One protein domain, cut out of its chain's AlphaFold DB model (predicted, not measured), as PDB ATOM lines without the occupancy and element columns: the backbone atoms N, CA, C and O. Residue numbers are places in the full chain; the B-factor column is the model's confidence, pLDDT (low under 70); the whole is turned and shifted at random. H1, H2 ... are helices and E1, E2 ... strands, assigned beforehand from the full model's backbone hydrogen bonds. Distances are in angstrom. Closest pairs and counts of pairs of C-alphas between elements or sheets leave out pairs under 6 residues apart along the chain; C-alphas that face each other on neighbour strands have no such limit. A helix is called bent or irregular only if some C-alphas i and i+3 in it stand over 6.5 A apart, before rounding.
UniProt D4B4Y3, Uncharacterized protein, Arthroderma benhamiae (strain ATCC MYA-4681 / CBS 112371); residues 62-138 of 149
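AT A GLANCE: This is residues 62 to 138 of the 149 residues of an uncharacterized protein of Arthroderma benhamiae (strain ATCC MYA-4681 / CBS 112371) (UniProt D4B4Y3). A small antiparallel sheet of three strands makes a wall, with helix H2 over it, running along E3, and the short helix H1 beside the strands, next to E2, after a tight turn from E3. Helix H3, near the end of the printed part, is set off from the sheet and from the other two helices. The 77 printed residues hold three named strands and then three named helices, in the order E1, E2, E3, H1, H2, H3; the sheet's order is E1, E2, E3, all antiparallel, and the class is mixed, helices and strands, with 21 residues in helices and 21 in strands of the 42 in named elements. The whole is compact, with a radius of gyration of the C-alphas of 12.5 A, and rounded, spanning 32 by 31 by 25 A.

IN THESE COORDINATES: The printed part begins at Lys 62, and E1 follows at residues 72 to 79, from C-alpha 72 at (109.617, 94.172, 55.673), with a length of 22.6 A. E2 is residues 87 to 94, 20.7 A long, and E3 is residues 99 to 103, 13.0 A long. H1 is residues 105 to 109, 6.2 A long. H2 is residues 112 to 119, 10.3 A long, beginning at C-alpha 112 at (113.401, 117.796, 53.520). H3 is residues 129 to 136, 10.9 A long, ending at C-alpha 136 at (106.459, 107.393, 38.584).

HOW THE PARTS SIT: E1, E2 and E3 form a meander, each strand the antiparallel neighbour of the one before, with E1 and E3 as edge strands. The hairpin of E1 and E2 has 156 degrees between directions; N 76 and O 91 are 2.9 A apart, within hydrogen-bond range. The hairpin of E2 and E3 has 161 degrees, with N 102 and O 90 at 2.8 A, also within range. H1 is on the sheet at the sheet's level, at a height over the sheet of 2.7 A; the closest C-alphas of E2 and H1 are those of Ile 88 and Gly 107, 4.2 A apart. H2 is on the sheet, over E3, at a height over the sheet of 10.3 A, and runs along the strands, at 8 degrees to E3 on the local plane, which is fitted to only just enough C-alphas of the sheet, 6. The closest C-alphas of E3 and H2 are those of Pro 103 and Met 113, 6.8 A apart. H1 and H2 are close but not clearly touching, with the C-alphas of Gly 107 and Met 113, their closest, 7.3 A apart. H3 is not on the sheet and is apart from H1 and H2. H3 is neither bent nor irregular, but only just: C-alphas 131 and 134 are 6.3 A apart. In H1 and H2 every O i to N i+4 pair is within hydrogen-bond range; in H3 1 of 4 is, beside 2 of 5 O i to N i+3 pairs.

THE WHOLE: The C-alphas farthest apart, those of Asn 83 and Glu 130, are 33.4 A from each other. The printed part has no cut, and no link is long. The mean pLDDT of the printed part is 71.1; residues 79 to 87, 95, 97 and 127 to 138 are under 70, and H3 has a mean of 46.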
ATOM      1  N   LYS A  62     105.702  94.628  52.850       84.00
ATOM      2  CA  LYS A  62     106.652  94.926  51.778       84.00
ATOM      3  C   LYS A  62     106.437  96.356  51.279       84.00
ATOM      4  O   LYS A  62     105.300  96.731  51.005       84.00
ATOM      5  N   SER A  63     107.514  97.123  51.137       80.44
ATOM      6  CA  SER A  63     107.460  98.492  50.619       80.44
ATOM      7  C   SER A  63     106.906  98.522  49.188       80.44
ATOM      8  O   SER A  63     107.439  97.867  48.295       80.44
ATOM      9  N   SER A  64     105.848  99.303  48.952       79.62
ATOM     10  CA  SER A  64     105.361  99.608  47.597       79.62
ATOM     11  C   SER A  64     106.179 100.695  46.902       79.62
ATOM     12  O   SER A  64     106.158 100.777  45.685       79.62
ATOM     13  N   ASN A  65     106.865 101.539  47.677       79.00
ATOM     14  CA  ASN A  65     107.711 102.629  47.180       79.00
ATOM     15  C   ASN A  65     109.147 102.177  46.889       79.00
ATOM     16  O   ASN A  65     109.936 102.947  46.358       79.00
ATOM     17  N   ASP A  66     109.481 100.952  47.296       83.31
ATOM     18  CA  ASP A  66     110.731 100.288  46.967       83.31
ATOM     19  C   ASP A  66     110.490  98.771  46.909       83.31
ATOM     20  O   ASP A  66     110.704  98.057  47.894       83.31
ATOM     21  N   PRO A  67     109.997  98.257  45.770       84.94
ATOM     22  CA  PRO A  67     109.705  96.834  45.620       84.94
ATOM     23  C   PRO A  67     110.946  95.934  45.621       84.94
ATOM     24  O   PRO A  67     110.796  94.706  45.724       84.94
ATOM     25  N   LYS A  68     112.141  96.519  45.443       84.44
ATOM     26  CA  LYS A  68     113.425  95.812  45.436       84.44
ATOM     27  C   LYS A  68     113.957  95.596  46.846       84.44
ATOM     28  O   LYS A  68     114.740  94.666  47.029       84.44
ATOM     29  N   ASP A  69     113.518  96.395  47.817       83.88
ATOM     30  CA  ASP A  69     113.836  96.165  49.219       83.88
ATOM     31  C   ASP A  69     113.328  94.778  49.660       83.88
ATOM     32  O   ASP A  69     112.118  94.505  49.593       83.88
ATOM     33  N   PRO A  70     114.224  93.857  50.059       82.44
ATOM     34  CA  PRO A  70     113.817  92.525  50.474       82.44
ATOM     35  C   PRO A  70     113.238  92.516  51.893       82.44
ATOM     36  O   PRO A  70     112.641  91.513  52.291       82.44
ATOM     37  N   PHE A  71     113.411  93.593  52.665       80.25
ATOM     38  CA  PHE A  71     113.050  93.622  54.073       80.25
ATOM     39  C   PHE A  71     111.635  94.171  54.297       80.25
ATOM     40  O   PHE A  71     111.179  95.089  53.611       80.25
ATOM     41  N   PRO A  72     110.891  93.608  55.266       72.62
ATOM     42  CA  PRO A  72     109.617  94.172  55.673       72.62
ATOM     43  C   PRO A  72     109.836  95.503  56.396       72.62
ATOM     44  O   PRO A  72     110.755  95.653  57.202       72.62
ATOM     45  N   VAL A  73     108.936  96.448  56.143       78.06
ATOM     46  CA  VAL A  73     109.023  97.820  56.642       78.06
ATOM     47  C   VAL A  73     107.766  98.202  57.417       78.06
ATOM     48  O   VAL A  73     106.670  97.695  57.154       78.06
ATOM     49  N   ILE A  74     107.904  99.139  58.351       75.81
ATOM     50  CA  ILE A  74     106.779  99.905  58.891       75.81
ATOM     51  C   ILE A  74     106.798 101.288  58.249       75.81
ATOM     52  O   ILE A  74     107.784 102.018  58.351       75.81
ATOM     53  N   THR A  75     105.695 101.658  57.604       76.06
ATOM     54  CA  THR A  75     105.512 102.999  57.044       76.06
ATOM     55  C   THR A  75     105.003 103.950  58.117       76.06
ATOM     56  O   THR A  75     103.953 103.715  58.714       76.06
ATOM     57  N   VAL A  76     105.708 105.062  58.313       75.62
ATOM     58  CA  VAL A  76     105.293 106.156  59.197       75.62
ATOM     59  C   VAL A  76     105.114 107.416  58.359       75.62
ATOM     60  O   VAL A  76     106.029 107.850  57.663       75.62
ATOM     61  N   GLY A  77     103.918 108.004  58.396       75.69
ATOM     62  CA  GLY A  77     103.648 109.283  57.741       75.69
ATOM     63  C   GLY A  77     104.210 110.450  58.551       75.69
ATOM     64  O   GLY A  77     103.971 110.528  59.751       75.69
ATOM     65  N   LEU A  78     104.916 111.367  57.888       73.31
ATOM     66  CA  LEU A  78     105.406 112.606  58.486       73.31
ATOM     67  C   LEU A  78     104.480 113.762  58.091       73.31
ATOM     68  O   LEU A  78     104.321 114.071  56.906       73.31
ATOM     69  N   LEU A  79     103.855 114.381  59.089       69.69
ATOM     70  CA  LEU A  79     102.909 115.491  58.954       69.69
ATOM     71  C   LEU A  79     103.526 116.756  59.556       69.69
ATOM     72  O   LEU A  79     104.305 116.665  60.500       69.69
ATOM     73  N   THR A  80     103.168 117.935  59.041       61.62
ATOM     74  CA  THR A  80     103.627 119.207  59.633       61.62
ATOM     75  C   THR A  80     102.967 119.522  60.977       61.62
ATOM     76  O   THR A  80     103.580 120.187  61.803       61.62
ATOM     77  N   THR A  81     101.735 119.054  61.206       57.62
ATOM     78  CA  THR A  81     101.029 119.109  62.499       57.62
ATOM     79  C   THR A  81     100.067 117.919  62.626       57.62
ATOM     80  O   THR A  81      99.673 117.336  61.615       57.62
ATOM     81  N   GLU A  82      99.659 117.568  63.851       48.50
ATOM     82  CA  GLU A  82      98.806 116.401  64.166       48.50
ATOM     83  C   GLU A  82      97.474 116.367  63.385       48.50
ATOM     84  O   GLU A  82      97.002 115.301  62.991       48.50
ATOM     85  N   ASN A  83      96.904 117.541  63.093       49.19
ATOM     86  CA  ASN A  83      95.644 117.700  62.354       49.19
ATOM     87  C   ASN A  83      95.842 118.174  60.904       49.19
ATOM     88  O   ASN A  83      94.874 118.475  60.201       49.19
ATOM     89  N   SER A  84      97.090 118.279  60.448       53.69
ATOM     90  CA  SER A  84      97.393 118.754  59.106       53.69
ATOM     91  C   SER A  84      97.172 117.653  58.074       53.69
ATOM     92  O   SER A  84      97.682 116.541  58.194       53.69
ATOM     93  N   LYS A  85      96.469 117.994  56.988       58.31
ATOM     94  CA  LYS A  85      96.442 117.180  55.760       58.31
ATOM     95  C   LYS A  85      97.762 117.274  54.978       58.31
ATOM     96  O   LYS A  85      97.937 116.580  53.976       58.31
ATOM     97  N   ASP A  86      98.696 118.110  55.429       64.25
ATOM     98  CA  ASP A  86      99.952 118.388  54.748       64.25
ATOM     99  C   ASP A  86     101.037 117.414  55.191       64.25
ATOM    100  O   ASP A  86     101.877 117.692  56.049       64.25
ATOM    101  N   ARG A  87     101.012 116.242  54.559       69.38
ATOM    102  CA  ARG A  87     102.073 115.246  54.669       69.38
ATOM    103  C   ARG A  87     103.320 115.734  53.943       69.38
ATOM    104  O   ARG A  87     103.262 115.968  52.736       69.38
ATOM    105  N   ILE A  88     104.448 115.834  54.642       74.00
ATOM    106  CA  ILE A  88     105.760 116.141  54.041       74.00
ATOM    107  C   ILE A  88     106.419 114.894  53.444       74.00
ATOM    108  O   ILE A  88     107.245 115.000  52.551       74.00
ATOM    109  N   GLY A  89     106.014 113.702  53.872       79.50
ATOM    110  CA  GLY A  89     106.479 112.447  53.292       79.50
ATOM    111  C   GLY A  89     106.140 111.258  54.173       79.50
ATOM    112  O   GLY A  89     105.294 111.347  55.066       79.50
ATOM    113  N   SER A  90     106.804 110.145  53.923       78.12
ATOM    114  CA  SER A  90     106.760 108.966  54.780       78.12
ATOM    115  C   SER A  90     108.147 108.373  54.939       78.12
ATOM    116  O   SER A  90     108.959 108.450  54.023       78.12
ATOM    117  N   ILE A  91     108.410 107.758  56.087       81.94
ATOM    118  CA  ILE A  91     109.588 106.916  56.284       81.94
ATOM    119  C   ILE A  91     109.181 105.451  56.269       81.94
ATOM    120  O   ILE A  91     108.127 105.096  56.799       81.94
ATOM    121  N   HIS A  92     110.005 104.612  55.656       84.06
ATOM    122  CA  HIS A  92     109.903 103.161  55.754       84.06
ATOM    123  C   HIS A  92     111.023 102.688  56.665       84.06
ATOM    124  O   HIS A  92     112.191 102.869  56.334       84.06
ATOM    125  N   VAL A  93     110.650 102.158  57.828       75.94
ATOM    126  CA  VAL A  93     111.578 101.763  58.891       75.94
ATOM    127  C   VAL A  93     111.717 100.248  58.898       75.94
ATOM    128  O   VAL A  93     110.715  99.531  58.961       75.94
ATOM    129  N   HIS A  94     112.953  99.773  58.837       80.19
ATOM    130  CA  HIS A  94     113.317  98.370  58.979       80.19
ATOM    131  C   HIS A  94     113.420  97.968  60.446       80.19
ATOM    132  O   HIS A  94     113.571  98.794  61.346       80.19
ATOM    133  N   PHE A  95     113.371  96.660  60.687       67.62
ATOM    134  CA  PHE A  95     113.489  96.105  62.033       67.62
ATOM    135  C   PHE A  95     114.842  96.418  62.701       67.62
ATOM    136  O   PHE A  95     114.906  96.548  63.920       67.62
ATOM    137  N   ASP A  96     115.909  96.566  61.916       71.00
ATOM    138  CA  ASP A  96     117.266  96.863  62.394       71.00
ATOM    139  C   ASP A  96     117.507  98.353  62.705       71.00
ATOM    140  O   ASP A  96     118.606  98.734  63.105       71.00
ATOM    141  N   GLY A  97     116.483  99.196  62.543       68.62
ATOM    142  CA  GLY A  97     116.566 100.636  62.773       68.62
ATOM    143  C   GLY A  97     117.071 101.436  61.572       68.62
ATOM    144  O   GLY A  97     117.178 102.658  61.675       68.62
ATOM    145  N   THR A  98     117.345 100.792  60.433       81.19
ATOM    146  CA  THR A  98     117.575 101.511  59.176       81.19
ATOM    147  C   THR A  98     116.264 102.018  58.580       81.19
ATOM    148  O   THR A  98     115.186 101.489  58.860       81.19
ATOM    149  N   PHE A  99     116.314 103.090  57.789       83.81
ATOM    150  CA  PHE A  99     115.115 103.663  57.191       83.81
ATOM    151  C   PHE A  99     115.382 104.431  55.898       83.81
ATOM    152  O   PHE A  99     116.450 105.008  55.697       83.81
ATOM    153  N   LYS A 100     114.355 104.497  55.051       88.00
ATOM    154  CA  LYS A 100     114.306 105.319  53.831       88.00
ATOM    155  C   LYS A 100     113.257 106.410  53.985       88.00
ATOM    156  O   LYS A 100     112.216 106.172  54.599       88.00
ATOM    157  N   PHE A 101     113.509 107.593  53.426       84.12
ATOM    158  CA  PHE A 101     112.536 108.687  53.386       84.12
ATOM    159  C   PHE A 101     111.995 108.872  51.970       84.12
ATOM    160  O   PHE A 101     112.753 109.001  51.016       84.12
ATOM    161  N   PHE A 102     110.673 108.933  51.865       84.12
ATOM    162  CA  PHE A 102     109.939 109.153  50.628       84.12
ATOM    163  C   PHE A 102     109.221 110.502  50.725       84.12
ATOM    164  O   PHE A 102     108.179 110.598  51.394       84.12
ATOM    165  N   PRO A 103     109.778 111.567  50.121       83.25
ATOM    166  CA  PRO A 103     109.173 112.887  50.177       83.25
ATOM    167  C   PRO A 103     107.833 112.917  49.432       83.25
ATOM    168  O   PRO A 103     107.612 112.228  48.438       83.25
ATOM    169  N   SER A 104     106.903 113.732  49.927       81.00
ATOM    170  CA  SER A 104     105.759 114.178  49.129       81.00
ATOM    171  C   SER A 104     106.157 115.400  48.295       81.00
ATOM    172  O   SER A 104     107.200 115.999  48.533       81.00
ATOM    173  N   ARG A 105     105.266 115.897  47.426       78.56
ATOM    174  CA  ARG A 105     105.473 117.183  46.729       78.56
ATOM    175  C   ARG A 105     105.807 118.344  47.680       78.56
ATOM    176  O   ARG A 105     106.598 119.217  47.335       78.56
ATOM    177  N   LYS A 106     105.203 118.370  48.876       74.44
ATOM    178  CA  LYS A 106     105.526 119.365  49.918       74.44
ATOM    179  C   LYS A 106     106.880 119.073  50.574       74.44
ATOM    180  O   LYS A 106     107.605 120.011  50.893       74.44
ATOM    181  N   GLY A 107     107.223 117.795  50.730       73.12
ATOM    182  CA  GLY A 107     108.546 117.325  51.148       73.12
ATOM    183  C   GLY A 107     109.677 117.782  50.231       73.12
ATOM    184  O   GLY A 107     110.685 118.309  50.698       73.12
ATOM    185  N   ASP A 108     109.482 117.631  48.924       78.50
ATOM    186  CA  ASP A 108     110.451 118.052  47.913       78.50
ATOM    187  C   ASP A 108     110.590 119.569  47.877       78.50
ATOM    188  O   ASP A 108     111.701 120.094  47.925       78.50
ATOM    189  N   PHE A 109     109.466 120.293  47.882       73.69
ATOM    190  CA  PHE A 109     109.483 121.755  47.902       73.69
ATOM    191  C   PHE A 109     110.199 122.311  49.141       73.69
ATOM    192  O   PHE A 109     110.962 123.269  49.045       73.69
ATOM    193  N   GLY A 110     109.990 121.687  50.304       72.19
ATOM    194  CA  GLY A 110     110.684 122.036  51.543       72.19
ATOM    195  C   GLY A 110     112.125 121.525  51.634       72.19
ATOM    196  O   GLY A 110     112.793 121.797  52.630       72.19
ATOM    197  N   LYS A 111     112.609 120.790  50.622       79.12
ATOM    198  CA  LYS A 111     113.948 120.183  50.572       79.12
ATOM    199  C   LYS A 111     114.259 119.293  51.778       79.12
ATOM    200  O   LYS A 111     115.403 119.199  52.223       79.12
ATOM    201  N   TYR A 112     113.248 118.609  52.311       76.50
ATOM    202  CA  TYR A 112     113.401 117.796  53.520       76.50
ATOM    203  C   TYR A 112     114.366 116.618  53.313       76.50
ATOM    204  O   TYR A 112     115.083 116.246  54.238       76.50
ATOM    205  N   MET A 113     114.466 116.085  52.089       80.69
ATOM    206  CA  MET A 113     115.426 115.025  51.771       80.69
ATOM    207  C   MET A 113     116.885 115.492  51.934       80.69
ATOM    208  O   MET A 113     117.702 114.810  52.550       80.69
ATOM    209  N   GLU A 114     117.207 116.693  51.439       80.75
ATOM    210  CA  GLU A 114     118.532 117.306  51.605       80.75
ATOM    211  C   GLU A 114     118.848 117.553  53.085       80.75
ATOM    212  O   GLU A 114     119.976 117.343  53.529       80.75
ATOM    213  N   GLN A 115     117.846 117.969  53.864       77.88
ATOM    214  CA  GLN A 115     117.998 118.199  55.300       77.88
ATOM    215  C   GLN A 115     118.275 116.899  56.063       77.88
ATOM    216  O   GLN A 115     119.176 116.882  56.899       77.88
ATOM    217  N   ILE A 116     117.571 115.809  55.742       75.25
ATOM    218  CA  ILE A 116     117.797 114.482  56.337       75.25
ATOM    219  C   ILE A 116     119.196 113.960  55.986       75.25
ATOM    220  O   ILE A 116     119.933 113.549  56.883       75.25
ATOM    221  N   ARG A 117     119.613 114.062  54.713       78.12
ATOM    222  CA  ARG A 117     120.987 113.728  54.284       78.12
ATOM    223  C   ARG A 117     122.018 114.526  55.071       78.12
ATOM    224  O   ARG A 117     122.961 113.968  55.625       78.12
ATOM    225  N   LYS A 118     121.817 115.844  55.162       73.06
ATOM    226  CA  LYS A 118     122.702 116.744  55.903       73.06
ATOM    227  C   LYS A 118     122.744 116.391  57.386       73.06
ATOM    228  O   LYS A 118     123.808 116.518  57.978       73.06
ATOM    229  N   ALA A 119     121.636 115.964  57.985       71.75
ATOM    230  CA  ALA A 119     121.576 115.600  59.396       71.75
ATOM    231  C   ALA A 119     122.419 114.358  59.726       71.75
ATOM    232  O   ALA A 119     122.914 114.265  60.847       71.75
ATOM    233  N   GLY A 120     122.651 113.459  58.761       73.81
ATOM    234  CA  GLY A 120     123.470 112.262  58.974       73.81
ATOM    235  C   GLY A 120     122.863 111.326  60.017       73.81
ATOM    236  O   GLY A 120     123.576 110.804  60.872       73.81
ATOM    237  N   ILE A 121     121.535 111.175  59.989       75.25
ATOM    238  CA  ILE A 121     120.794 110.370  60.964       75.25
ATOM    239  C   ILE A 121     121.257 108.906  60.847       75.25
ATOM    240  O   ILE A 121     121.201 108.351  59.746       75.25
ATOM    241  N   PRO A 122     121.702 108.265  61.945       72.00
ATOM    242  CA  PRO A 122     122.082 106.858  61.922       72.00
ATOM    243  C   PRO A 122     120.963 105.980  61.359       72.00
ATOM    244  O   PRO A 122     119.799 106.143  61.720       72.00
ATOM    245  N   GLY A 123     121.326 105.062  60.465       72.62
ATOM    246  CA  GLY A 123     120.378 104.166  59.806       72.62
ATOM    247  C   GLY A 123     119.672 104.756  58.581       72.62
ATOM    248  O   GLY A 123     118.967 104.017  57.901       72.62
ATOM    249  N   PHE A 124     119.868 106.035  58.244       82.44
ATOM    250  CA  PHE A 124     119.312 106.594  57.011       82.44
ATOM    251  C   PHE A 124     119.960 105.960  55.764       82.44
ATOM    252  O   PHE A 124     121.182 105.979  55.613       82.44
ATOM    253  N   ILE A 125     119.130 105.429  54.863       85.50
ATOM    254  CA  ILE A 125     119.532 104.868  53.570       85.50
ATOM    255  C   ILE A 125     119.174 105.871  52.474       85.50
ATOM    256  O   ILE A 125     118.004 106.215  52.290       85.50
ATOM    257  N   ASP A 126     120.183 106.318  51.730       79.50
ATOM    258  CA  ASP A 126     119.995 107.242  50.616       79.50
ATOM    259  C   ASP A 126     119.563 106.485  49.357       79.50
ATOM    260  O   ASP A 126     120.375 105.859  48.678       79.50
ATOM    261  N   THR A 127     118.268 106.519  49.052       65.25
ATOM    262  CA  THR A 127     117.744 106.088  47.753       65.25
ATOM    263  C   THR A 127     118.020 107.180  46.721       65.25
ATOM    264  O   THR A 127     117.502 108.297  46.821       65.25
ATOM    265  N   THR A 128     118.864 106.883  45.732       53.81
ATOM    266  CA  THR A 128     119.153 107.790  44.616       53.81
ATOM    267  C   THR A 128     117.928 107.941  43.697       53.81
ATOM    268  O   THR A 128     117.148 106.999  43.547       53.81
ATOM    269  N   PRO A 129     117.751 109.107  43.034       48.72
ATOM    270  CA  PRO A 129     116.591 109.385  42.175       48.72
ATOM    271  C   PRO A 129     116.350 108.347  41.068       48.72
ATOM    272  O   PRO A 129     115.205 108.124  40.673       48.72
ATOM    273  N   GLU A 130     117.414 107.679  40.614       45.94
ATOM    274  CA  GLU A 130     117.394 106.673  39.548       45.94
ATOM    275  C   GLU A 130     116.523 105.447  39.893       45.94
ATOM    276  O   GLU A 130     115.986 104.789  39.002       45.94
ATOM    277  N   GLU A 131     116.296 105.171  41.181       50.44
ATOM    278  CA  GLU A 131     115.421 104.081  41.630       50.44
ATOM    279  C   GLU A 131     113.943 104.496  41.735       50.44
ATOM    280  O   GLU A 131     113.060 103.650  41.608       50.44
ATOM    281  N   THR A 132     113.662 105.794  41.882       45.03
ATOM    282  CA  THR A 132     112.305 106.363  42.020       45.03
ATOM    283  C   THR A 132     111.688 106.850  40.703       45.03
ATOM    284  O   THR A 132     110.468 106.779  40.527       45.03
ATOM    285  N   GLU A 133     112.490 107.323  39.744       43.12
ATOM    286  CA  GLU A 133     111.982 107.897  38.484       43.12
ATOM    287  C   GLU A 133     111.469 106.841  37.490       43.12
ATOM    288  O   GLU A 133     110.544 107.106  36.719       43.12
ATOM    289  N   ALA A 134     111.975 105.606  37.560       42.12
ATOM    290  CA  ALA A 134     111.500 104.505  36.718       42.12
ATOM    291  C   ALA A 134     110.071 104.025  37.068       42.12
ATOM    292  O   ALA A 134     109.462 103.292  36.281       42.12
ATOM    293  N   GLU A 135     109.523 104.430  38.221       46.25
ATOM    294  CA  GLU A 135     108.222 103.966  38.719       46.25
ATOM    295  C   GLU A 135     107.110 105.026  38.650       46.25
ATOM    296  O   GLU A 135     105.966 104.690  38.332       46.25
ATOM    297  N   ALA A 136     107.433 106.317  38.802       43.66
ATOM    298  CA  ALA A 136     106.459 107.393  38.584       43.66
ATOM    299  C   ALA A 136     105.964 107.446  37.121       43.66
ATOM    300  O   ALA A 136     104.794 107.737  36.867       43.66
ATOM    301  N   ALA A 137     106.820 107.080  36.158       39.69
ATOM    302  CA  ALA A 137     106.460 107.020  34.741       39.69
ATOM    303  C   ALA A 137     105.578 105.808  34.369       39.69
ATOM    304  O   ALA A 137     104.890 105.850  33.352       39.69
ATOM    305  N   LYS A 138     105.540 104.740  35.184       38.44
ATOM    306  CA  LYS A 138     104.717 103.545  34.905       38.44
ATOM    307  C   LYS A 138     103.309 103.622  35.494       38.44
ATOM    308  O   LYS A 138     102.394 103.014  34.943       38.44
TER     309      LYS A 138